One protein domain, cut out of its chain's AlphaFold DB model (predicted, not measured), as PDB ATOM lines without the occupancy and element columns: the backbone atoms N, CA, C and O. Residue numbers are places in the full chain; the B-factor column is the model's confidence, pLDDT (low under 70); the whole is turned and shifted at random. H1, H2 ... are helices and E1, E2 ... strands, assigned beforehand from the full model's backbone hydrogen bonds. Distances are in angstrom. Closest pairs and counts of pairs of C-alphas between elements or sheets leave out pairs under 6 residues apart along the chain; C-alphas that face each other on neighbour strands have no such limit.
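This is residues 144 to 292 and 303 to 315 of the 327 residues of an uncharacterized protein of Gregarina niphandrodes (UniProt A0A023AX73). A strongly twisted sheet of five strands, curled like part of a barrel, has the long strand E5 in its middle; H3 packs over E2 and E5, H2 packs on H3, and H1 sits at the E4 edge. Away from these three helices, long loops draw the shape out: H4 and H5 follow the loop of residues 237 to 252, and residues 274 to 292 hold no named element. The printed part has 162 residues, in the order H1 H2 E1 H3 E2 E3 H4 H5 E4 E5; the class is mixed, helices and strands, with only 67 residues in named elements. The sheet is mixed, in the order E3 E2 E5 E1 E4. The whole is compact by its radius of gyration of the C-alphas, 16.7 A, yet elongated, spanning 54 by 35 by 28 A.

Start with H1, residues 144 to 155, which is close but not clearly touching H2, residues 163 to 170: the closest C-alphas, of Ile 154 and Leu 169, are 7.3 A apart. H2 touches residues 211 to 216 of H3, residues 207 to 218, at a steep tilt of 60 degrees, the same way; the closest C-alphas, of Leu 167 and Ala 215, are 6.0 A apart. Now look at the sheet: E1, residues 178 to 181, is antiparallel to E5, residues 306 to 314, with N 181 and O 311 at 2.8 A. E2, residues 222 to 229, is antiparallel to E5 on its other side, with N 228 and O 308 at 2.7 A. E2 and E3, residues 234 to 236, form a hairpin, with N 227 and O 236 at 2.7 A. E4, residues 271 to 273, is parallel to E1, with N 272 and O 178 at 3.0 A. H3 is on the sheet at a height of 9.8 A, over E2 and E5, and runs along the strands, at 7 degrees to E5 on the local plane. E1, H3 and E2 form a split strand-helix-strand unit, two strands running the same way with a helix between them in the chain and E5 between them in the sheet; its crossover is right-handed. H1 is on the sheet too; its closest C-alpha pair with E4, of Ala 151 and Met 273, is 6.9 A apart. H4, residues 253 to 256, and H5, residues 259 to 262, are apart, only just, at 8.2 A; neither is on the sheet, H5 only just, with 4 pairs of C-alphas within 10 A. In H1, H2 and H3 every O i to N i+4 pair is within hydrogen-bond range; H4 and H5 are too short for one, and their single O i to N i+3 pair is within range in H4 but not in H5.

Find C-alpha 144 at (202.965, 134.811, 185.842); from there H1 runs 16.2 A to Ala 155. H2 follows with 10.7 A and E1 with 10.2 A. H3 covers 17.1 A, and E2, which bends by 52 degrees at residue 225, covers 21.4 A from C-alpha 222 at (205.969, 112.740, 191.574). E3, H4, H5 and E4 are short. E5, 24.9 A long, ends at C-alpha 314, at (206.515, 118.030, 190.320).

The C-alphas of Glu 164 and Asp 248, the two farthest apart, are 54.4 A apart. The links E1 to H3 and E3 to H4 are long. Residues 293 to 302 are not printed, and C-alphas 292 and 303 stand 19.2 A apart across the cut. The mean pLDDT of the printed part is 73.4; look for values under 70 in residues 144 to 163, 242 to 253 and 277 to 292, among others.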
ATOM      1  N   GLN A 144     203.367 135.199 184.482       39.28
ATOM      2  CA  GLN A 144     202.965 134.811 185.842       39.28
ATOM      3  C   GLN A 144     201.440 134.815 186.023       39.28
ATOM      4  O   GLN A 144     200.905 133.957 186.728       39.28
ATOM      5  N   GLY A 145     200.728 135.715 185.334       34.22
ATOM      6  CA  GLY A 145     199.269 135.815 185.393       34.22
ATOM      7  C   GLY A 145     198.540 134.550 184.931       34.22
ATOM      8  O   GLY A 145     197.611 134.108 185.599       34.22
ATOM      9  N   LYS A 146     198.995 133.895 183.852       43.25
ATOM     10  CA  LYS A 146     198.333 132.684 183.322       43.25
ATOM     11  C   LYS A 146     198.543 131.456 184.209       43.25
ATOM     12  O   LYS A 146     197.618 130.669 184.394       43.25
ATOM     13  N   GLY A 147     199.738 131.299 184.783       44.22
ATOM     14  CA  GLY A 147     200.025 130.225 185.740       44.22
ATOM     15  C   GLY A 147     199.242 130.383 187.045       44.22
ATOM     16  O   GLY A 147     198.697 129.403 187.555       44.22
ATOM     17  N   ASN A 148     199.123 131.619 187.539       48.53
ATOM     18  CA  ASN A 148     198.359 131.942 188.745       48.53
ATOM     19  C   ASN A 148     196.844 131.857 188.527       48.53
ATOM     20  O   ASN A 148     196.122 131.448 189.433       48.53
ATOM     21  N   GLU A 149     196.344 132.177 187.333       46.16
ATOM     22  CA  GLU A 149     194.926 132.024 187.000       46.16
ATOM     23  C   GLU A 149     194.526 130.544 186.917       46.16
ATOM     24  O   GLU A 149     193.491 130.159 187.456       46.16
ATOM     25  N   VAL A 150     195.372 129.684 186.336       53.78
ATOM     26  CA  VAL A 150     195.152 128.228 186.334       53.78
ATOM     27  C   VAL A 150     195.228 127.666 187.756       53.78
ATOM     28  O   VAL A 150     194.344 126.904 188.140       53.78
ATOM     29  N   ALA A 151     196.201 128.090 188.565       49.31
ATOM     30  CA  ALA A 151     196.296 127.719 189.978       49.31
ATOM     31  C   ALA A 151     195.061 128.168 190.786       49.31
ATOM     32  O   ALA A 151     194.495 127.380 191.531       49.31
ATOM     33  N   SER A 152     194.558 129.385 190.572       49.31
ATOM     34  CA  SER A 152     193.345 129.904 191.227       49.31
ATOM     35  C   SER A 152     192.051 129.216 190.742       49.31
ATOM     36  O   SER A 152     191.113 128.968 191.508       49.31
ATOM     37  N   GLN A 153     191.998 128.814 189.469       49.81
ATOM     38  CA  GLN A 153     190.902 128.001 188.932       49.81
ATOM     39  C   GLN A 153     190.924 126.562 189.465       49.81
ATOM     40  O   GLN A 153     189.851 125.971 189.634       49.81
ATOM     41  N   ILE A 154     192.108 125.998 189.722       51.53
ATOM     42  CA  ILE A 154     192.267 124.721 190.425       51.53
ATOM     43  C   ILE A 154     191.755 124.898 191.863       51.53
ATOM     44  O   ILE A 154     190.827 124.194 192.254       51.53
ATOM     45  N   ALA A 155     192.230 125.927 192.573       46.03
ATOM     46  CA  ALA A 155     191.933 126.230 193.974       46.03
ATOM     47  C   ALA A 155     190.451 126.212 194.345       46.03
ATOM     48  O   ALA A 155     190.057 125.595 195.329       46.03
ATOM     49  N   SER A 156     189.629 126.898 193.551       45.53
ATOM     50  CA  SER A 156     188.231 127.168 193.901       45.53
ATOM     51  C   SER A 156     187.273 125.998 193.656       45.53
ATOM     52  O   SER A 156     186.088 126.129 193.956       45.53
ATOM     53  N   LYS A 157     187.728 124.882 193.060       51.12
ATOM     54  CA  LYS A 157     186.815 123.843 192.544       51.12
ATOM     55  C   LYS A 157     187.342 122.401 192.579       51.12
ATOM     56  O   LYS A 157     186.713 121.552 191.957       51.12
ATOM     57  N   VAL A 158     188.464 122.084 193.237       52.19
ATOM     58  CA  VAL A 158     188.991 120.694 193.250       52.19
ATOM     59  C   VAL A 158     187.961 119.692 193.792       52.19
ATOM     60  O   VAL A 158     187.820 118.607 193.243       52.19
ATOM     61  N   GLU A 159     187.178 120.082 194.797       51.88
ATOM     62  CA  GLU A 159     186.236 119.193 195.498       51.88
ATOM     63  C   GLU A 159     184.996 118.805 194.678       51.88
ATOM     64  O   GLU A 159     184.334 117.819 194.987       51.88
ATOM     65  N   SER A 160     184.682 119.551 193.611       53.25
ATOM     66  CA  SER A 160     183.500 119.322 192.770       53.25
ATOM     67  C   SER A 160     183.839 118.844 191.355       53.25
ATOM     68  O   SER A 160     182.965 118.849 190.485       53.25
ATOM     69  N   ARG A 161     185.112 118.548 191.071       62.97
ATOM     70  CA  ARG A 161     185.587 118.228 189.720       62.97
ATOM     71  C   ARG A 161     185.750 116.726 189.538       62.97
ATOM     72  O   ARG A 161     186.242 116.034 190.420       62.97
ATOM     73  N   SER A 162     185.362 116.230 188.366       66.69
ATOM     74  CA  SER A 162     185.633 114.842 187.992       66.69
ATOM     75  C   SER A 162     187.132 114.624 187.765       66.69
ATOM     76  O   SER A 162     187.875 115.555 187.442       66.69
ATOM     77  N   GLU A 163     187.583 113.376 187.878       69.00
ATOM     78  CA  GLU A 163     188.976 112.983 187.624       69.00
ATOM     79  C   GLU A 163     189.488 113.471 186.249       69.00
ATOM     80  O   GLU A 163     190.615 113.942 186.120       69.00
ATOM     81  N   GLU A 164     188.631 113.471 185.225       71.44
ATOM     82  CA  GLU A 164     188.942 113.973 183.877       71.44
ATOM     83  C   GLU A 164     189.261 115.480 183.845       71.44
ATOM     84  O   GLU A 164     190.138 115.941 183.104       71.44
ATOM     85  N   GLN A 165     188.579 116.268 184.679       72.56
ATOM     86  CA  GLN A 165     188.814 117.707 184.787       72.56
ATOM     87  C   GLN A 165     190.130 118.007 185.511       72.56
ATOM     88  O   GLN A 165     190.820 118.956 185.133       72.56
ATOM     89  N   LEU A 166     190.498 117.194 186.506       75.38
ATOM     90  CA  LEU A 166     191.807 117.245 187.162       75.38
ATOM     91  C   LEU A 166     192.932 116.944 186.167       75.38
ATOM     92  O   LEU A 166     193.876 117.723 186.056       75.38
ATOM     93  N   LEU A 167     192.789 115.884 185.369       79.38
ATOM     94  CA  LEU A 167     193.769 115.518 184.341       79.38
ATOM     95  C   LEU A 167     193.991 116.643 183.316       79.38
ATOM     96  O   LEU A 167     195.130 116.934 182.962       79.38
ATOM     97  N   THR A 168     192.919 117.312 182.882       81.25
ATOM     98  CA  THR A 168     193.005 118.439 181.932       81.25
ATOM     99  C   THR A 168     193.714 119.661 182.528       81.25
ATOM    100  O   THR A 168     194.326 120.448 181.807       81.25
ATOM    101  N   LEU A 169     193.615 119.862 183.844       78.88
ATOM    102  CA  LEU A 169     194.312 120.947 184.535       78.88
ATOM    103  C   LEU A 169     195.797 120.643 184.707       78.88
ATOM    104  O   LEU A 169     196.615 121.531 184.478       78.88
ATOM    105  N   LEU A 170     196.140 119.402 185.055       83.19
ATOM    106  CA  LEU A 170     197.530 118.964 185.193       83.19
ATOM    107  C   LEU A 170     198.312 119.123 183.883       83.19
ATOM    108  O   LEU A 170     199.476 119.505 183.918       83.19
ATOM    109  N   ASP A 171     197.656 118.937 182.736       83.94
ATOM    110  CA  ASP A 171     198.248 119.170 181.409       83.94
ATOM    111  C   ASP A 171     198.633 120.624 181.134       83.94
ATOM    112  O   ASP A 171     199.471 120.898 180.277       83.94
ATOM    113  N   LYS A 172     198.018 121.570 181.846       85.94
ATOM    114  CA  LYS A 172     198.318 123.001 181.720       85.94
ATOM    115  C   LYS A 172     199.429 123.450 182.663       85.94
ATOM    116  O   LYS A 172     199.881 124.589 182.555       85.94
ATOM    117  N   LEU A 173     199.838 122.601 183.606       87.69
ATOM    118  CA  LEU A 173     200.908 122.920 184.538       87.69
ATOM    119  C   LEU A 173     202.265 122.735 183.862       87.69
ATOM    120  O   LEU A 173     202.502 121.777 183.130       87.69
ATOM    121  N   ASN A 174     203.179 123.660 184.136       87.00
ATOM    122  CA  ASN A 174     204.544 123.555 183.656       87.00
ATOM    123  C   ASN A 174     205.310 122.578 184.556       87.00
ATOM    124  O   ASN A 174     205.561 122.873 185.724       87.00
ATOM    125  N   GLY A 175     205.710 121.435 183.997       85.06
ATOM    126  CA  GLY A 175     206.457 120.395 184.709       85.06
ATOM    127  C   GLY A 175     207.801 120.846 185.298       85.06
ATOM    128  O   GLY A 175     208.317 120.171 186.186       85.06
ATOM    129  N   ALA A 176     208.354 121.982 184.858       85.06
ATOM    130  CA  ALA A 176     209.574 122.554 185.432       85.06
ATOM    131  C   ALA A 176     209.369 123.112 186.853       85.06
ATOM    132  O   ALA A 176     210.325 123.265 187.610       85.06
ATOM    133  N   HIS A 177     208.128 123.422 187.240       88.75
ATOM    134  CA  HIS A 177     207.837 124.000 188.548       88.75
ATOM    135  C   HIS A 177     207.447 122.949 189.589       88.75
ATOM    136  O   HIS A 177     207.029 121.826 189.283       88.75
ATOM    137  N   ARG A 178     207.584 123.350 190.854       91.44
ATOM    138  CA  ARG A 178     207.025 122.642 192.003       91.44
ATOM    139  C   ARG A 178     205.719 123.308 192.396       91.44
ATOM    140  O   ARG A 178     205.616 124.536 192.445       91.44
ATOM    141  N   TYR A 179     204.729 122.485 192.675       92.50
ATOM    142  CA  TYR A 179     203.411 122.935 193.079       92.50
ATOM    143  C   TYR A 179     203.100 122.404 194.468       92.50
ATOM    144  O   TYR A 179     203.538 121.313 194.838       92.50
ATOM    145  N   GLY A 180     202.357 123.196 195.231       91.56
ATOM    146  CA  GLY A 180     201.848 122.798 196.534       91.56
ATOM    147  C   GLY A 180     200.328 122.736 196.516       91.56
ATOM    148  O   GLY A 180     199.663 123.615 195.967       91.56
ATOM    149  N   TYR A 181     199.785 121.697 197.131       90.56
ATOM    150  CA  TYR A 181     198.360 121.505 197.353       90.56
ATOM    151  C   TYR A 181     198.112 121.327 198.849       90.56
ATOM    152  O   TYR A 181     198.722 120.468 199.483       90.56
ATOM    153  N   TYR A 182     197.233 122.150 199.413       88.00
ATOM    154  CA  TYR A 182     196.687 121.971 200.750       88.00
ATOM    155  C   TYR A 182     195.693 120.815 200.723       88.00
ATOM    156  O   TYR A 182     194.653 120.954 200.070       88.00
ATOM    157  N   PRO A 183     195.987 119.698 201.402       85.88
ATOM    158  CA  PRO A 183     195.055 118.590 201.467       85.88
ATOM    159  C   PRO A 183     193.747 119.006 202.151       85.88
ATOM    160  O   PRO A 183     193.743 119.858 203.042       85.88
ATOM    161  N   ALA A 184     192.635 118.417 201.722       80.50
ATOM    162  CA  ALA A 184     191.317 118.630 202.314       80.50
ATOM    163  C   ALA A 184     191.150 117.884 203.651       80.50
ATOM    164  O   ALA A 184     190.358 118.302 204.499       80.50
ATOM    165  N   HIS A 185     191.886 116.782 203.843       79.75
ATOM    166  CA  HIS A 185     191.914 116.022 205.095       79.75
ATOM    167  C   HIS A 185     193.183 116.303 205.899       79.75
ATOM    168  O   HIS A 185     194.251 116.562 205.345       79.75
ATOM    169  N   ASP A 186     193.078 116.154 207.219       74.38
ATOM    170  CA  ASP A 186     194.237 116.221 208.101       74.38
ATOM    171  C   ASP A 186     194.964 114.877 208.116       74.38
ATOM    172  O   ASP A 186     194.372 113.818 208.351       74.38
ATOM    173  N   TYR A 187     196.275 114.932 207.907       77.38
ATOM    174  CA  TYR A 187     197.159 113.775 207.993       77.38
ATOM    175  C   TYR A 187     198.145 113.993 209.132       77.38
ATOM    176  O   TYR A 187     198.669 115.095 209.290       77.38
ATOM    177  N   ALA A 188     198.370 112.960 209.944       67.12
ATOM    178  CA  ALA A 188     199.318 113.020 211.055       67.12
ATOM    179  C   ALA A 188     200.748 113.256 210.546       67.12
ATOM    180  O   ALA A 188     201.103 112.784 209.472       67.12
ATOM    181  N   PHE A 189     201.620 113.892 211.332       62.75
ATOM    182  CA  PHE A 189     203.026 114.085 210.937       62.75
ATOM    183  C   PHE A 189     203.782 112.782 210.668       62.75
ATOM    184  O   PHE A 189     204.618 112.727 209.767       62.75
ATOM    185  N   GLY A 190     203.450 111.705 211.388       63.12
ATOM    186  CA  GLY A 190     203.987 110.364 211.117       63.12
ATOM    187  C   GLY A 190     203.590 109.821 209.736       63.12
ATOM    188  O   GLY A 190     204.216 108.898 209.213       63.12
ATOM    189  N   ALA A 191     202.586 110.430 209.111       60.34
ATOM    190  CA  ALA A 191     202.202 110.236 207.725       60.34
ATOM    191  C   ALA A 191     202.933 111.207 206.780       60.34
ATOM    192  O   ALA A 191     202.430 111.445 205.703       60.34
ATOM    193  N   THR A 192     204.103 111.764 207.109       68.69
ATOM    194  CA  THR A 192     204.949 112.487 206.130       68.69
ATOM    195  C   THR A 192     206.109 111.622 205.645       68.69
ATOM    196  O   THR A 192     206.414 110.590 206.258       68.69
ATOM    197  N   ASP A 193     206.675 111.966 204.485       68.94
ATOM    198  CA  ASP A 193     207.834 111.269 203.914       68.94
ATOM    199  C   ASP A 193     209.156 111.971 204.215       68.94
ATOM    200  O   ASP A 193     209.221 113.175 204.464       68.94
ATOM    201  N   THR A 194     210.234 111.216 204.040       78.75
ATOM    202  CA  THR A 194     211.555 111.792 203.793       78.75
ATOM    203  C   THR A 194     211.665 112.281 202.341       78.75
ATOM    204  O   THR A 194     210.964 111.823 201.430       78.75
ATOM    205  N   TRP A 195     212.608 113.188 202.074       74.81
ATOM    206  CA  TRP A 195     212.879 113.669 200.713       74.81
ATOM    207  C   TRP A 195     213.222 112.550 199.720       74.81
ATOM    208  O   TRP A 195     212.972 112.696 198.530       74.81
ATOM    209  N   THR A 196     213.738 111.413 200.179       69.50
ATOM    210  CA  THR A 196     214.184 110.302 199.321       69.50
ATOM    211  C   THR A 196     213.318 109.050 199.430       69.50
ATOM    212  O   THR A 196     213.443 108.171 198.585       69.50
ATOM    213  N   GLY A 197     212.432 108.970 200.423       68.38
ATOM    214  CA  GLY A 197     211.565 107.817 200.642       68.38
ATOM    215  C   GLY A 197     210.461 107.681 199.597       68.38
ATOM    216  O   GLY A 197     210.037 108.668 198.987       68.38
ATOM    217  N   GLU A 198     210.034 106.438 199.397       65.12
ATOM    218  CA  GLU A 198     208.760 106.095 198.777       65.12
ATOM    219  C   GLU A 198     207.831 105.574 199.875       65.12
ATOM    220  O   GLU A 198     208.134 104.586 200.550       65.12
ATOM    221  N   LYS A 199     206.691 106.238 200.051       71.94
ATOM    222  CA  LYS A 199     205.573 105.749 200.856       71.94
ATOM    223  C   LYS A 199     204.407 105.401 199.944       71.94
ATOM    224  O   LYS A 199     204.146 106.096 198.962       71.94
ATOM    225  N   ASP A 200     203.675 104.356 200.307       80.12
ATOM    226  CA  ASP A 200     202.400 104.038 199.669       80.12
ATOM    227  C   ASP A 200     201.329 105.045 200.120       80.12
ATOM    228  O   ASP A 200     200.652 104.865 201.132       80.12
ATOM    229  N   TRP A 201     201.216 106.154 199.389       81.56
ATOM    230  CA  TRP A 201     200.244 107.207 199.683       81.56
ATOM    231  C   TRP A 201     198.813 106.813 199.330       81.56
ATOM    232  O   TRP A 201     197.879 107.401 199.878       81.56
ATOM    233  N   GLU A 202     198.613 105.814 198.466       82.94
ATOM    234  CA  GLU A 202     197.264 105.396 198.082       82.94
ATOM    235  C   GLU A 202     196.479 104.807 199.255       82.94
ATOM    236  O   GLU A 202     195.259 104.970 199.310       82.94
ATOM    237  N   SER A 203     197.161 104.163 200.207       83.19
ATOM    238  CA  SER A 203     196.536 103.616 201.416       83.19
ATOM    239  C   SER A 203     196.309 104.653 202.522       83.19
ATOM    240  O   SER A 203     195.532 104.400 203.444       83.19
ATOM    241  N   GLN A 204     196.958 105.820 202.443       83.62
ATOM    242  CA  GLN A 204     196.882 106.854 203.481       83.62
ATOM    243  C   GLN A 204     195.951 108.005 203.105       83.62
ATOM    244  O   GLN A 204     195.212 108.484 203.967       83.62
ATOM    245  N   LEU A 205     195.977 108.446 201.844       86.19
ATOM    246  CA  LEU A 205     195.178 109.570 201.365       86.19
ATOM    247  C   LEU A 205     193.691 109.210 201.278       86.19
ATOM    248  O   LEU A 205     193.310 108.084 200.956       86.19
ATOM    249  N   LYS A 206     192.828 110.191 201.547       84.88
ATOM    250  CA  LYS A 206     191.372 110.025 201.612       84.88
ATOM    251  C   LYS A 206     190.652 111.009 200.698       84.88
ATOM    252  O   LYS A 206     191.151 112.091 200.393       84.88
ATOM    253  N   GLY A 207     189.453 110.617 200.266       86.69
ATOM    254  CA  GLY A 207     188.526 111.457 199.504       86.69
ATOM    255  C   GLY A 207     189.175 112.155 198.305       86.69
ATOM    256  O   GLY A 207     189.740 111.502 197.428       86.69
ATOM    257  N   VAL A 208     189.078 113.485 198.272       83.81
ATOM    258  CA  VAL A 208     189.582 114.331 197.179       83.81
ATOM    259  C   VAL A 208     191.111 114.279 197.062       83.81
ATOM    260  O   VAL A 208     191.631 114.265 195.949       83.81
ATOM    261  N   ASP A 209     191.839 114.155 198.173       87.62
ATOM    262  CA  ASP A 209     193.310 114.121 198.156       87.62
ATOM    263  C   ASP A 209     193.830 112.880 197.421       87.62
ATOM    264  O   ASP A 209     194.764 112.960 196.621       87.62
ATOM    265  N   LEU A 210     193.173 111.735 197.639       89.19
ATOM    266  CA  LEU A 210     193.481 110.487 196.940       89.19
ATOM    267  C   LEU A 210     193.200 110.599 195.436       89.19
ATOM    268  O   LEU A 210     193.957 110.072 194.622       89.19
ATOM    269  N   GLN A 211     192.125 111.293 195.050       86.88
ATOM    270  CA  GLN A 211     191.803 111.525 193.639       86.88
ATOM    271  C   GLN A 211     192.863 112.396 192.960       86.88
ATOM    272  O   GLN A 211     193.312 112.068 191.860       86.88
ATOM    273  N   VAL A 212     193.307 113.467 193.628       88.00
ATOM    274  CA  VAL A 212     194.394 114.331 193.144       88.00
ATOM    275  C   VAL A 212     195.682 113.527 192.989       88.00
ATOM    276  O   VAL A 212     196.302 113.574 191.928       88.00
ATOM    277  N   TYR A 213     196.052 112.735 193.997       90.31
ATOM    278  CA  TYR A 213     197.246 111.891 193.947       90.31
ATOM    279  C   TYR A 213     197.206 110.891 192.783       90.31
ATOM    280  O   TYR A 213     198.144 110.828 191.994       90.31
ATOM    281  N   ARG A 214     196.090 110.180 192.589       89.81
ATOM    282  CA  ARG A 214     195.931 109.250 191.456       89.81
ATOM    283  C   ARG A 214     196.032 109.950 190.103       89.81
ATOM    284  O   ARG A 214     196.657 109.416 189.186       89.81
ATOM    285  N   ALA A 215     195.450 111.142 189.969       89.62
ATOM    286  CA  ALA A 215     195.550 111.930 188.744       89.62
ATOM    287  C   ALA A 215     197.000 112.364 188.454       89.62
ATOM    288  O   ALA A 215     197.434 112.313 187.301       89.62
ATOM    289  N   LEU A 216     197.756 112.730 189.495       90.81
ATOM    290  CA  LEU A 216     199.182 113.051 189.405       90.81
ATOM    291  C   LEU A 216     199.996 111.833 188.951       90.81
ATOM    292  O   LEU A 216     200.711 111.921 187.950       90.81
ATOM    293  N   THR A 217     199.818 110.683 189.604       89.31
ATOM    294  CA  THR A 217     200.530 109.438 189.279       89.31
ATOM    295  C   THR A 217     200.241 108.972 187.851       89.31
ATOM    296  O   THR A 217     201.165 108.630 187.115       89.31
ATOM    297  N   LYS A 218     198.981 109.045 187.393       90.56
ATOM    298  CA  LYS A 218     198.595 108.728 185.999       90.56
ATOM    299  C   LYS A 218     199.313 109.581 184.957       90.56
ATOM    300  O   LYS A 218     199.450 109.164 183.810       90.56
ATOM    301  N   ARG A 219     199.728 110.789 185.331       89.00
ATOM    302  CA  ARG A 219     200.459 111.721 184.474       89.00
ATOM    303  C   ARG A 219     201.943 111.743 184.798       89.00
ATOM    304  O   ARG A 219     202.598 112.700 184.403       89.00
ATOM    305  N   GLU A 220     202.480 110.737 185.485       91.44
ATOM    306  CA  GLU A 220     203.905 110.636 185.830       91.44
ATOM    307  C   GLU A 220     204.416 111.868 186.601       91.44
ATOM    308  O   GLU A 220     205.542 112.323 186.402       91.44
ATOM    309  N   TRP A 221     203.562 112.480 187.423       92.19
ATOM    310  CA  TRP A 221     204.006 113.467 188.398       92.19
ATOM    311  C   TRP A 221     204.423 112.742 189.670       92.19
ATOM    312  O   TRP A 221     203.736 111.835 190.137       92.19
ATOM    313  N   VAL A 222     205.534 113.175 190.250       90.69
ATOM    314  CA  VAL A 222     205.969 112.740 191.574       90.69
ATOM    315  C   VAL A 222     205.252 113.610 192.594       90.69
ATOM    316  O   VAL A 222     205.281 114.833 192.475       90.69
ATOM    317  N   ALA A 223     204.621 112.995 193.592       91.31
ATOM    318  CA  ALA A 223     203.925 113.690 194.668       91.31
ATOM    319  C   ALA A 223     204.375 113.157 196.033       91.31
ATOM    320  O   ALA A 223     204.514 111.946 196.213       91.31
ATOM    321  N   LYS A 224     204.601 114.062 196.986       90.75
ATOM    322  CA  LYS A 224     205.030 113.760 198.356       90.75
ATOM    323  C   LYS A 224     204.229 114.567 199.361       90.75
ATOM    324  O   LYS A 224     204.008 115.760 199.160       90.75
ATOM    325  N   LEU A 225     203.833 113.925 200.455       89.44
ATOM    326  CA  LEU A 225     203.198 114.601 201.579       89.44
ATOM    327  C   LEU A 225     204.277 115.068 202.566       89.44
ATOM    328  O   LEU A 225     204.993 114.255 203.154       89.44
ATOM    329  N   LEU A 226     204.404 116.384 202.709       90.62
ATOM    330  CA  LEU A 226     205.408 117.062 203.525       90.62
ATOM    331  C   LEU A 226     204.739 117.938 204.586       90.62
ATOM    332  O   LEU A 226     203.529 118.157 204.562       90.62
ATOM    333  N   VAL A 227     205.539 118.445 205.515       88.50
ATOM    334  CA  VAL A 227     205.153 119.443 206.508       88.50
ATOM    335  C   VAL A 227     205.449 120.840 205.982       88.50
ATOM    336  O   VAL A 227     206.477 121.083 205.363       88.50
ATOM    337  N   LEU A 228     204.548 121.769 206.257       87.75
ATOM    338  CA  LEU A 228     204.655 123.189 205.996       87.75
ATOM    339  C   LEU A 228     204.577 123.935 207.327       87.75
ATOM    340  O   LEU A 228     203.528 123.967 207.972       87.75
ATOM    341  N   TYR A 229     205.694 124.539 207.706       86.25
ATOM    342  CA  TYR A 229     205.885 125.369 208.886       86.25
ATOM    343  C   TYR A 229     205.575 126.817 208.501       86.25
ATOM    344  O   TYR A 229     206.439 127.533 207.989       86.25
ATOM    345  N   ALA A 230     204.315 127.224 208.676       80.12
ATOM    346  CA  ALA A 230     203.822 128.506 208.168       80.12
ATOM    347  C   ALA A 230     204.560 129.697 208.799       80.12
ATOM    348  O   ALA A 230     204.941 130.615 208.085       80.12
ATOM    349  N   ASP A 231     204.852 129.624 210.099       78.88
ATOM    350  CA  ASP A 231     205.533 130.696 210.840       78.88
ATOM    351  C   ASP A 231     206.997 130.902 210.421       78.88
ATOM    352  O   ASP A 231     207.604 131.928 210.728       78.88
ATOM    353  N   LEU A 232     207.580 129.920 209.728       84.56
ATOM    354  CA  LEU A 232     208.948 129.980 209.225       84.56
ATOM    355  C   LEU A 232     209.016 130.229 207.715       84.56
ATOM    356  O   LEU A 232     210.117 130.401 207.199       84.56
ATOM    357  N   ASP A 233     207.881 130.219 207.009       89.06
ATOM    358  CA  ASP A 233     207.822 130.171 205.542       89.06
ATOM    359  C   ASP A 233     208.626 128.994 204.949       89.06
ATOM    360  O   ASP A 233     209.201 129.083 203.859       89.06
ATOM    361  N   LEU A 234     208.662 127.863 205.663       91.00
ATOM    362  CA  LEU A 234     209.452 126.683 205.303       91.00
ATOM    363  C   LEU A 234     208.593 125.428 205.140       91.00
ATOM    364  O   LEU A 234     207.613 125.240 205.850       91.00
ATOM    365  N   TYR A 235     208.996 124.515 204.258       92.19
ATOM    366  CA  TYR A 235     208.394 123.189 204.110       92.19
ATOM    367  C   TYR A 235     209.453 122.088 203.976       92.19
ATOM    368  O   TYR A 235     210.574 122.333 203.531       92.19
ATOM    369  N   GLY A 236     209.102 120.860 204.348       90.69
ATOM    370  CA  GLY A 236     209.984 119.698 204.270       90.69
ATOM    371  C   GLY A 236     209.462 118.509 205.077       90.69
ATOM    372  O   GLY A 236     208.284 118.477 205.423       90.69
ATOM    373  N   PRO A 237     210.299 117.501 205.353       87.62
ATOM    374  CA  PRO A 237     209.973 116.405 206.252       87.62
ATOM    375  C   PRO A 237     209.577 116.909 207.643       87.62
ATOM    376  O   PRO A 237     209.845 118.056 208.018       87.62
ATOM    377  N   ALA A 238     208.944 116.035 208.422       84.00
ATOM    378  CA  ALA A 238     208.772 116.285 209.846       84.00
ATOM    379  C   ALA A 238     210.150 116.412 210.517       84.00
ATOM    380  O   ALA A 238     211.004 115.548 210.321       84.00
ATOM    381  N   VAL A 239     210.342 117.487 211.284       81.81
ATOM    382  CA  VAL A 239     211.556 117.750 212.069       81.81
ATOM    383  C   VAL A 239     211.243 117.687 213.556       81.81
ATOM    384  O   VAL A 239     210.083 117.823 213.971       81.81
ATOM    385  N   HIS A 240     212.274 117.476 214.362       77.44
ATOM    386  CA  HIS A 240     212.171 117.523 215.805       77.44
ATOM    387  C   HIS A 240     212.326 118.958 216.323       77.44
ATOM    388  O   HIS A 240     213.038 119.798 215.784       77.44
ATOM    389  N   PHE A 241     211.618 119.250 217.410       73.06
ATOM    390  CA  PHE A 241     211.689 120.539 218.086       73.06
ATOM    391  C   PHE A 241     212.281 120.323 219.471       73.06
ATOM    392  O   PHE A 241     211.691 119.640 220.310       73.06
ATOM    393  N   ASN A 242     213.447 120.908 219.705       68.88
ATOM    394  CA  ASN A 242     214.103 120.967 220.996       68.88
ATOM    395  C   ASN A 242     213.741 122.284 221.687       68.88
ATOM    396  O   ASN A 242     214.420 123.302 221.562       68.88
ATOM    397  N   VAL A 243     212.628 122.271 222.408       64.56
ATOM    398  CA  VAL A 243     212.344 123.294 223.416       64.56
ATOM    399  C   VAL A 243     213.198 122.984 224.639       64.56
ATOM    400  O   VAL A 243     213.174 121.867 225.151       64.56
ATOM    401  N   GLY A 244     214.006 123.956 225.061       58.91
ATOM    402  CA  GLY A 244     214.963 123.791 226.152       58.91
ATOM    403  C   GLY A 244     214.337 123.311 227.469       58.91
ATOM    404  O   GLY A 244     213.128 123.207 227.629       58.91
ATOM    405  N   HIS A 245     215.182 123.030 228.460       57.75
ATOM    406  CA  HIS A 245     214.760 122.403 229.718       57.75
ATOM    407  C   HIS A 245     213.879 123.275 230.633       57.75
ATOM    408  O   HIS A 245     213.377 122.757 231.630       57.75
ATOM    409  N   SER A 246     213.702 124.570 230.335       60.31
ATOM    410  CA  SER A 246     212.975 125.508 231.195       60.31
ATOM    411  C   SER A 246     211.611 125.898 230.606       60.31
ATOM    412  O   SER A 246     211.563 126.357 229.462       60.31
ATOM    413  N   PRO A 247     210.509 125.757 231.363       57.94
ATOM    414  CA  PRO A 247     209.176 126.203 230.955       57.94
ATOM    415  C   PRO A 247     209.034 127.725 230.827       57.94
ATOM    416  O   PRO A 247     208.156 128.199 230.108       57.94
ATOM    417  N   ASP A 248     209.925 128.483 231.465       62.78
ATOM    418  CA  ASP A 248     209.874 129.949 231.479       62.78
ATOM    419  C   ASP A 248     210.564 130.600 230.266       62.78
ATOM    420  O   ASP A 248     210.430 131.806 230.047       62.78
ATOM    421  N   ASP A 249     211.296 129.825 229.461       58.97
ATOM    422  CA  ASP A 249     212.006 130.360 228.302       58.97
ATOM    423  C   ASP A 249     211.074 130.396 227.085       58.97
ATOM    424  O   ASP A 249     210.661 129.363 226.560       58.97
ATOM    425  N   SER A 250     210.769 131.596 226.582       59.03
ATOM    426  CA  SER A 250     210.102 131.754 225.287       59.03
ATOM    427  C   SER A 250     211.035 131.260 224.172       59.03
ATOM    428  O   SER A 250     211.964 131.971 223.771       59.03
ATOM    429  N   VAL A 251     210.823 130.043 223.671       61.81
ATOM    430  CA  VAL A 251     211.640 129.480 222.588       61.81
ATOM    431  C   VAL A 251     210.985 129.782 221.248       61.81
ATOM    432  O   VAL A 251     210.001 129.157 220.875       61.81
ATOM    433  N   SER A 252     211.554 130.713 220.478       66.81
ATOM    434  CA  SER A 252     211.120 130.903 219.090       66.81
ATOM    435  C   SER A 252     211.400 129.641 218.266       66.81
ATOM    436  O   SER A 252     212.489 129.072 218.336       66.81
ATOM    437  N   MET A 253     210.430 129.241 217.435       68.00
ATOM    438  CA  MET A 253     210.473 128.042 216.583       68.00
ATOM    439  C   MET A 253     211.771 127.901 215.776       68.00
ATOM    440  O   MET A 253     212.294 126.804 215.615       68.00
ATOM    441  N   LYS A 254     212.340 129.024 215.323       70.25
ATOM    442  CA  LYS A 254     213.604 129.053 214.578       70.25
ATOM    443  C   LYS A 254     214.796 128.529 215.389       70.25
ATOM    444  O   LYS A 254     215.742 128.025 214.798       70.25
ATOM    445  N   TYR A 255     214.765 128.682 216.711       75.25
ATOM    446  CA  TYR A 255     215.801 128.199 217.626       75.25
ATOM    447  C   TYR A 255     215.468 126.834 218.234       75.25
ATOM    448  O   TYR A 255     216.348 126.214 218.820       75.25
ATOM    449  N   ALA A 256     214.217 126.381 218.102       76.50
ATOM    450  CA  ALA A 256     213.791 125.057 218.538       76.50
ATOM    451  C   ALA A 256     214.160 123.957 217.529       76.50
ATOM    452  O   ALA A 256     214.304 122.806 217.922       76.50
ATOM    453  N   ILE A 257     214.294 124.280 216.241       81.50
ATOM    454  CA  ILE A 257     214.718 123.313 215.217       81.50
ATOM    455  C   ILE A 257     216.244 123.215 215.233       81.50
ATOM    456  O   ILE A 257     216.930 124.240 215.204       81.50
ATOM    457  N   ASP A 258     216.773 121.990 215.253       83.69
ATOM    458  CA  ASP A 258     218.213 121.768 215.137       83.69
ATOM    459  C   ASP A 258     218.746 122.342 213.813       83.69
ATOM    460  O   ASP A 258     218.081 122.277 212.778       83.69
ATOM    461  N   SER A 259     219.949 122.921 213.818       85.19
ATOM    462  CA  SER A 259     220.534 123.505 212.606       85.19
ATOM    463  C   SER A 259     220.637 122.510 211.446       85.19
ATOM    464  O   SER A 259     220.423 122.907 210.301       85.19
ATOM    465  N   GLU A 260     220.910 121.232 211.726       86.06
ATOM    466  CA  GLU A 260     220.976 120.177 210.712       86.06
ATOM    467  C   GLU A 260     219.593 119.912 210.106       86.06
ATOM    468  O   GLU A 260     219.457 119.794 208.888       86.06
ATOM    469  N   GLU A 261     218.541 119.894 210.928       85.50
ATOM    470  CA  GLU A 261     217.162 119.716 210.464       85.50
ATOM    471  C   GLU A 261     216.646 120.944 209.711       85.50
ATOM    472  O   GLU A 261     215.979 120.802 208.682       85.50
ATOM    473  N   LEU A 262     217.005 122.152 210.150       86.50
ATOM    474  CA  LEU A 262     216.660 123.399 209.469       86.50
ATOM    475  C   LEU A 262     217.253 123.441 208.054       86.50
ATOM    476  O   LEU A 262     216.618 123.939 207.122       86.50
ATOM    477  N   GLU A 263     218.444 122.870 207.859       87.38
ATOM    478  CA  GLU A 263     219.057 122.728 206.536       87.38
ATOM    479  C   GLU A 263     218.314 121.754 205.613       87.38
ATOM    480  O   GLU A 263     218.509 121.821 204.391       87.38
ATOM    481  N   THR A 264     217.449 120.897 206.165       87.00
ATOM    482  CA  THR A 264     216.579 120.001 205.394       87.00
ATOM    483  C   THR A 264     215.291 120.643 204.898       87.00
ATOM    484  O   THR A 264     214.565 120.027 204.116       87.00
ATOM    485  N   LEU A 265     214.996 121.869 205.328       89.94
ATOM    486  CA  LEU A 265     213.787 122.581 204.945       89.94
ATOM    487  C   LEU A 265     214.019 123.493 203.733       89.94
ATOM    488  O   LEU A 265     215.128 123.945 203.436       89.94
ATOM    489  N   ARG A 266     212.933 123.774 203.016       90.94
ATOM    490  CA  ARG A 266     212.892 124.580 201.792       90.94
ATOM    491  C   ARG A 266     211.960 125.763 201.948       90.94
ATOM    492  O   ARG A 266     210.972 125.679 202.665       90.94
ATOM    493  N   SER A 267     212.242 126.843 201.225       91.50
ATOM    494  CA  SER A 267     211.381 128.026 201.227       91.50
ATOM    495  C   SER A 267     210.050 127.740 200.540       91.50
ATOM    496  O   SER A 267     210.034 127.269 199.401       91.50
ATOM    497  N   ILE A 268     208.935 128.106 201.175       89.88
ATOM    498  CA  ILE A 268     207.598 128.012 200.569       89.88
ATOM    499  C   ILE A 268     207.504 128.798 199.251       89.88
ATOM    500  O   ILE A 268     206.708 128.449 198.385       89.88
ATOM    501  N   THR A 269     208.356 129.808 199.044       88.94
ATOM    502  CA  THR A 269     208.408 130.592 197.796       88.94
ATOM    503  C   THR A 269     208.792 129.768 196.562       88.94
ATOM    504  O   THR A 269     208.533 130.201 195.440       88.94
ATOM    505  N   GLU A 270     209.374 128.576 196.742       89.31
ATOM    506  CA  GLU A 270     209.619 127.620 195.655       89.31
ATOM    507  C   GLU A 270     208.323 126.963 195.143       89.31
ATOM    508  O   GLU A 270     208.294 126.441 194.025       89.31
ATOM    509  N   LEU A 271     207.260 126.953 195.955       89.12
ATOM    510  CA  LEU A 271     205.999 126.285 195.652       89.12
ATOM    511  C   LEU A 271     205.001 127.249 195.017       89.12
ATOM    512  O   LEU A 271     204.662 128.299 195.560       89.12
ATOM    513  N   ARG A 272     204.426 126.831 193.890       90.12
ATOM    514  CA  ARG A 272     203.215 127.456 193.353       90.12
ATOM    515  C   ARG A 272     201.998 126.787 193.970       90.12
ATOM    516  O   ARG A 272     201.642 125.672 193.589       90.12
ATOM    517  N   MET A 273     201.379 127.453 194.940       86.25
ATOM    518  CA  MET A 273     200.185 126.921 195.594       86.25
ATOM    519  C   MET A 273     199.012 126.889 194.611       86.25
ATOM    520  O   MET A 273     198.644 127.913 194.039       86.25
ATOM    521  N   ILE A 274     198.443 125.701 194.407       84.56
ATOM    522  CA  ILE A 274     197.320 125.471 193.483       84.56
ATOM    523  C   ILE A 274     195.962 125.491 194.176       84.56
ATOM    524  O   ILE A 274     194.936 125.374 193.514       84.56
ATOM    525  N   ASN A 275     195.939 125.621 195.497       81.12
ATOM    526  CA  ASN A 275     194.732 125.911 196.245       81.12
ATOM    527  C   ASN A 275     194.992 126.822 197.439       81.12
ATOM    528  O   ASN A 275     196.130 127.072 197.834       81.12
ATOM    529  N   ILE A 276     193.898 127.357 197.967       76.06
ATOM    530  CA  ILE A 276     193.870 128.081 199.232       76.06
ATOM    531  C   ILE A 276     193.639 127.030 200.327       76.06
ATOM    532  O   ILE A 276     192.965 126.030 200.057       76.06
ATOM    533  N   PRO A 277     194.200 127.202 201.535       67.44
ATOM    534  CA  PRO A 277     193.876 126.333 202.659       67.44
ATOM    535  C   PRO A 277     192.357 126.286 202.851       67.44
ATOM    536  O   PRO A 277     191.728 127.327 203.018       67.44
ATOM    537  N   GLN A 278     191.770 125.088 202.799       61.00
ATOM    538  CA  GLN A 278     190.321 124.896 202.976       61.00
ATOM    539  C   GLN A 278     189.877 125.122 204.429       61.00
ATOM    540  O   GLN A 278     188.691 125.283 204.707       61.00
ATOM    541  N   ARG A 279     190.830 125.124 205.366       59.66
ATOM    542  CA  ARG A 279     190.606 125.327 206.796       59.66
ATOM    543  C   ARG A 279     191.443 126.482 207.314       59.66
ATOM    544  O   ARG A 279     192.503 126.787 206.761       59.66
ATOM    545  N   ASP A 280     190.946 127.090 208.384       54.53
ATOM    546  CA  ASP A 280     191.649 128.142 209.101       54.53
ATOM    547  C   ASP A 280     193.026 127.614 209.561       54.53
ATOM    548  O   ASP A 280     193.087 126.544 210.178       54.53
ATOM    549  N   PRO A 281     194.142 128.305 209.255       48.28
ATOM    550  CA  PRO A 281     195.458 127.967 209.793       48.28
ATOM    551  C   PRO A 281     195.520 127.910 211.333       48.28
ATOM    552  O   PRO A 281     196.485 127.390 211.875       48.28
ATOM    553  N   SER A 282     194.504 128.373 212.058       41.09
ATOM    554  CA  SER A 282     194.397 128.164 213.509       41.09
ATOM    555  C   SER A 282     194.103 126.707 213.927       41.09
ATOM    556  O   SER A 282     194.431 126.319 215.046       41.09
ATOM    557  N   ALA A 283     193.551 125.862 213.041       39.78
ATOM    558  CA  ALA A 283     193.211 124.451 213.313       39.78
ATOM    559  C   ALA A 283     194.406 123.485 213.171       39.78
ATOM    560  O   ALA A 283     194.250 122.268 213.035       39.78
ATOM    561  N   ILE A 284     195.610 124.045 213.137       48.34
ATOM    562  CA  ILE A 284     196.852 123.345 212.865       48.34
ATOM    563  C   ILE A 284     197.350 122.628 214.137       48.34
ATOM    564  O   ILE A 284     197.091 123.073 215.252       48.34
ATOM    565  N   TYR A 285     198.044 121.491 213.969       48.84
ATOM    566  CA  TYR A 285     198.584 120.675 215.059       48.84
ATOM    567  C   TYR A 285     199.240 121.528 216.149       48.84
ATOM    568  O   TYR A 285     200.315 122.091 215.956       48.84
ATOM    569  N   ARG A 286     198.586 121.574 217.313       43.75
ATOM    570  CA  ARG A 286     199.108 122.227 218.509       43.75
ATOM    571  C   ARG A 286     200.289 121.412 219.023       43.75
ATOM    572  O   ARG A 286     200.108 120.286 219.495       43.75
ATOM    573  N   TYR A 287     201.494 121.968 218.949       47.38
ATOM    574  CA  TYR A 287     202.641 121.400 219.653       47.38
ATOM    575  C   TYR A 287     202.367 121.482 221.155       47.38
ATOM    576  O   TYR A 287     202.370 122.557 221.745       47.38
ATOM    577  N   SER A 288     202.078 120.339 221.769       38.03
ATOM    578  CA  SER A 288     202.098 120.196 223.224       38.03
ATOM    579  C   SER A 288     203.458 119.613 223.565       38.03
ATOM    580  O   SER A 288     203.694 118.419 223.373       38.03
ATOM    581  N   PHE A 289     204.393 120.461 223.976       42.56
ATOM    582  CA  PHE A 289     205.686 119.991 224.441       42.56
ATOM    583  C   PHE A 289     205.525 119.340 225.813       42.56
ATOM    584  O   PHE A 289     204.938 119.920 226.723       42.56
ATOM    585  N   TRP A 290     206.052 118.128 225.971       33.53
ATOM    586  CA  TRP A 290     206.193 117.517 227.286       33.53
ATOM    587  C   TRP A 290     207.528 117.975 227.862       33.53
ATOM    588  O   TRP A 290     208.578 117.464 227.473       33.53
ATOM    589  N   TYR A 291     207.496 118.940 228.782       34.06
ATOM    590  CA  TYR A 291     208.661 119.248 229.605       34.06
ATOM    591  C   TYR A 291     209.048 117.993 230.393       34.06
ATOM    592  O   TYR A 291     208.296 117.483 231.228       34.06
ATOM    593  N   GLY A 292     210.225 117.454 230.087       32.41
ATOM    594  CA  GLY A 292     210.784 116.321 230.806       32.41
ATOM    595  C   GLY A 292     211.162 116.720 232.231       32.41
ATOM    596  O   GLY A 292     212.097 117.486 232.426       32.41
ATOM    597  N   ASP A 303     202.539 130.619 222.908       42.59
ATOM    598  CA  ASP A 303     202.338 130.783 221.469       42.59
ATOM    599  C   ASP A 303     202.261 129.428 220.757       42.59
ATOM    600  O   ASP A 303     203.200 128.629 220.753       42.59
ATOM    601  N   SER A 304     201.101 129.145 220.167       44.22
ATOM    602  CA  SER A 304     200.891 127.916 219.409       44.22
ATOM    603  C   SER A 304     201.609 128.033 218.068       44.22
ATOM    604  O   SER A 304     201.302 128.923 217.283       44.22
ATOM    605  N   TYR A 305     202.566 127.142 217.815       52.41
ATOM    606  CA  TYR A 305     203.253 127.063 216.526       52.41
ATOM    607  C   TYR A 305     202.460 126.212 215.548       52.41
ATOM    608  O   TYR A 305     201.980 125.131 215.900       52.41
ATOM    609  N   TYR A 306     202.353 126.673 214.306       61.62
ATOM    610  CA  TYR A 306     201.455 126.059 213.340       61.62
ATOM    611  C   TYR A 306     202.229 125.361 212.210       61.62
ATOM    612  O   TYR A 306     202.758 125.987 211.287       61.62
ATOM    613  N   ALA A 307     202.260 124.023 212.245       72.62
ATOM    614  CA  ALA A 307     202.736 123.187 211.142       72.62
ATOM    615  C   ALA A 307     201.624 122.318 210.530       72.62
ATOM    616  O   ALA A 307     200.951 121.562 211.224       72.62
ATOM    617  N   ARG A 308     201.446 122.383 209.210       80.31
ATOM    618  CA  ARG A 308     200.389 121.663 208.469       80.31
ATOM    619  C   ARG A 308     200.970 120.717 207.438       80.31
ATOM    620  O   ARG A 308     202.117 120.877 207.044       80.31
ATOM    621  N   THR A 309     200.187 119.768 206.946       86.38
ATOM    622  CA  THR A 309     200.617 118.961 205.804       86.38
ATOM    623  C   THR A 309     200.384 119.699 204.486       86.38
ATOM    624  O   THR A 309     199.442 120.476 204.326       86.38
ATOM    625  N   VAL A 310     201.282 119.475 203.533       90.00
ATOM    626  CA  VAL A 310     201.205 119.979 202.164       90.00
ATOM    627  C   VAL A 310     201.584 118.851 201.214       90.00
ATOM    628  O   VAL A 310     202.601 118.181 201.396       90.00
ATOM    629  N   LEU A 311     200.763 118.620 200.194       91.31
ATOM    630  CA  LEU A 311     201.100 117.707 199.113       91.31
ATOM    631  C   LEU A 311     201.914 118.485 198.076       91.31
ATOM    632  O   LEU A 311     201.390 119.358 197.383       91.31
ATOM    633  N   VAL A 312     203.205 118.187 197.990       92.44
ATOM    634  CA  VAL A 312     204.125 118.800 197.030       92.44
ATOM    635  C   VAL A 312     204.272 117.879 195.836       92.44
ATOM    636  O   VAL A 312     204.519 116.687 196.008       92.44
ATOM    637  N   PHE A 313     204.140 118.416 194.626       92.88
ATOM    638  CA  PHE A 313     204.265 117.621 193.409       92.88
ATOM    639  C   PHE A 313     205.022 118.341 192.288       92.88
ATOM    640  O   PHE A 313     204.997 119.570 192.169       92.88
ATOM    641  N   SER A 314     205.736 117.562 191.473       92.50
ATOM    642  CA  SER A 314     206.515 118.030 190.320       92.50
ATOM    643  C   SER A 314     206.759 116.893 189.319       92.50
ATOM    644  O   SER A 314     206.648 115.719 189.667       92.50
ATOM    645  N   LYS A 315     207.106 117.226 188.070       90.31
ATOM    646  CA  LYS A 315     207.621 116.245 187.096       90.31
ATOM    647  C   LYS A 315     209.073 115.854 187.374       90.31
ATOM    648  O   LYS A 315     209.528 114.820 186.900       90.31
TER     649      LYS A 315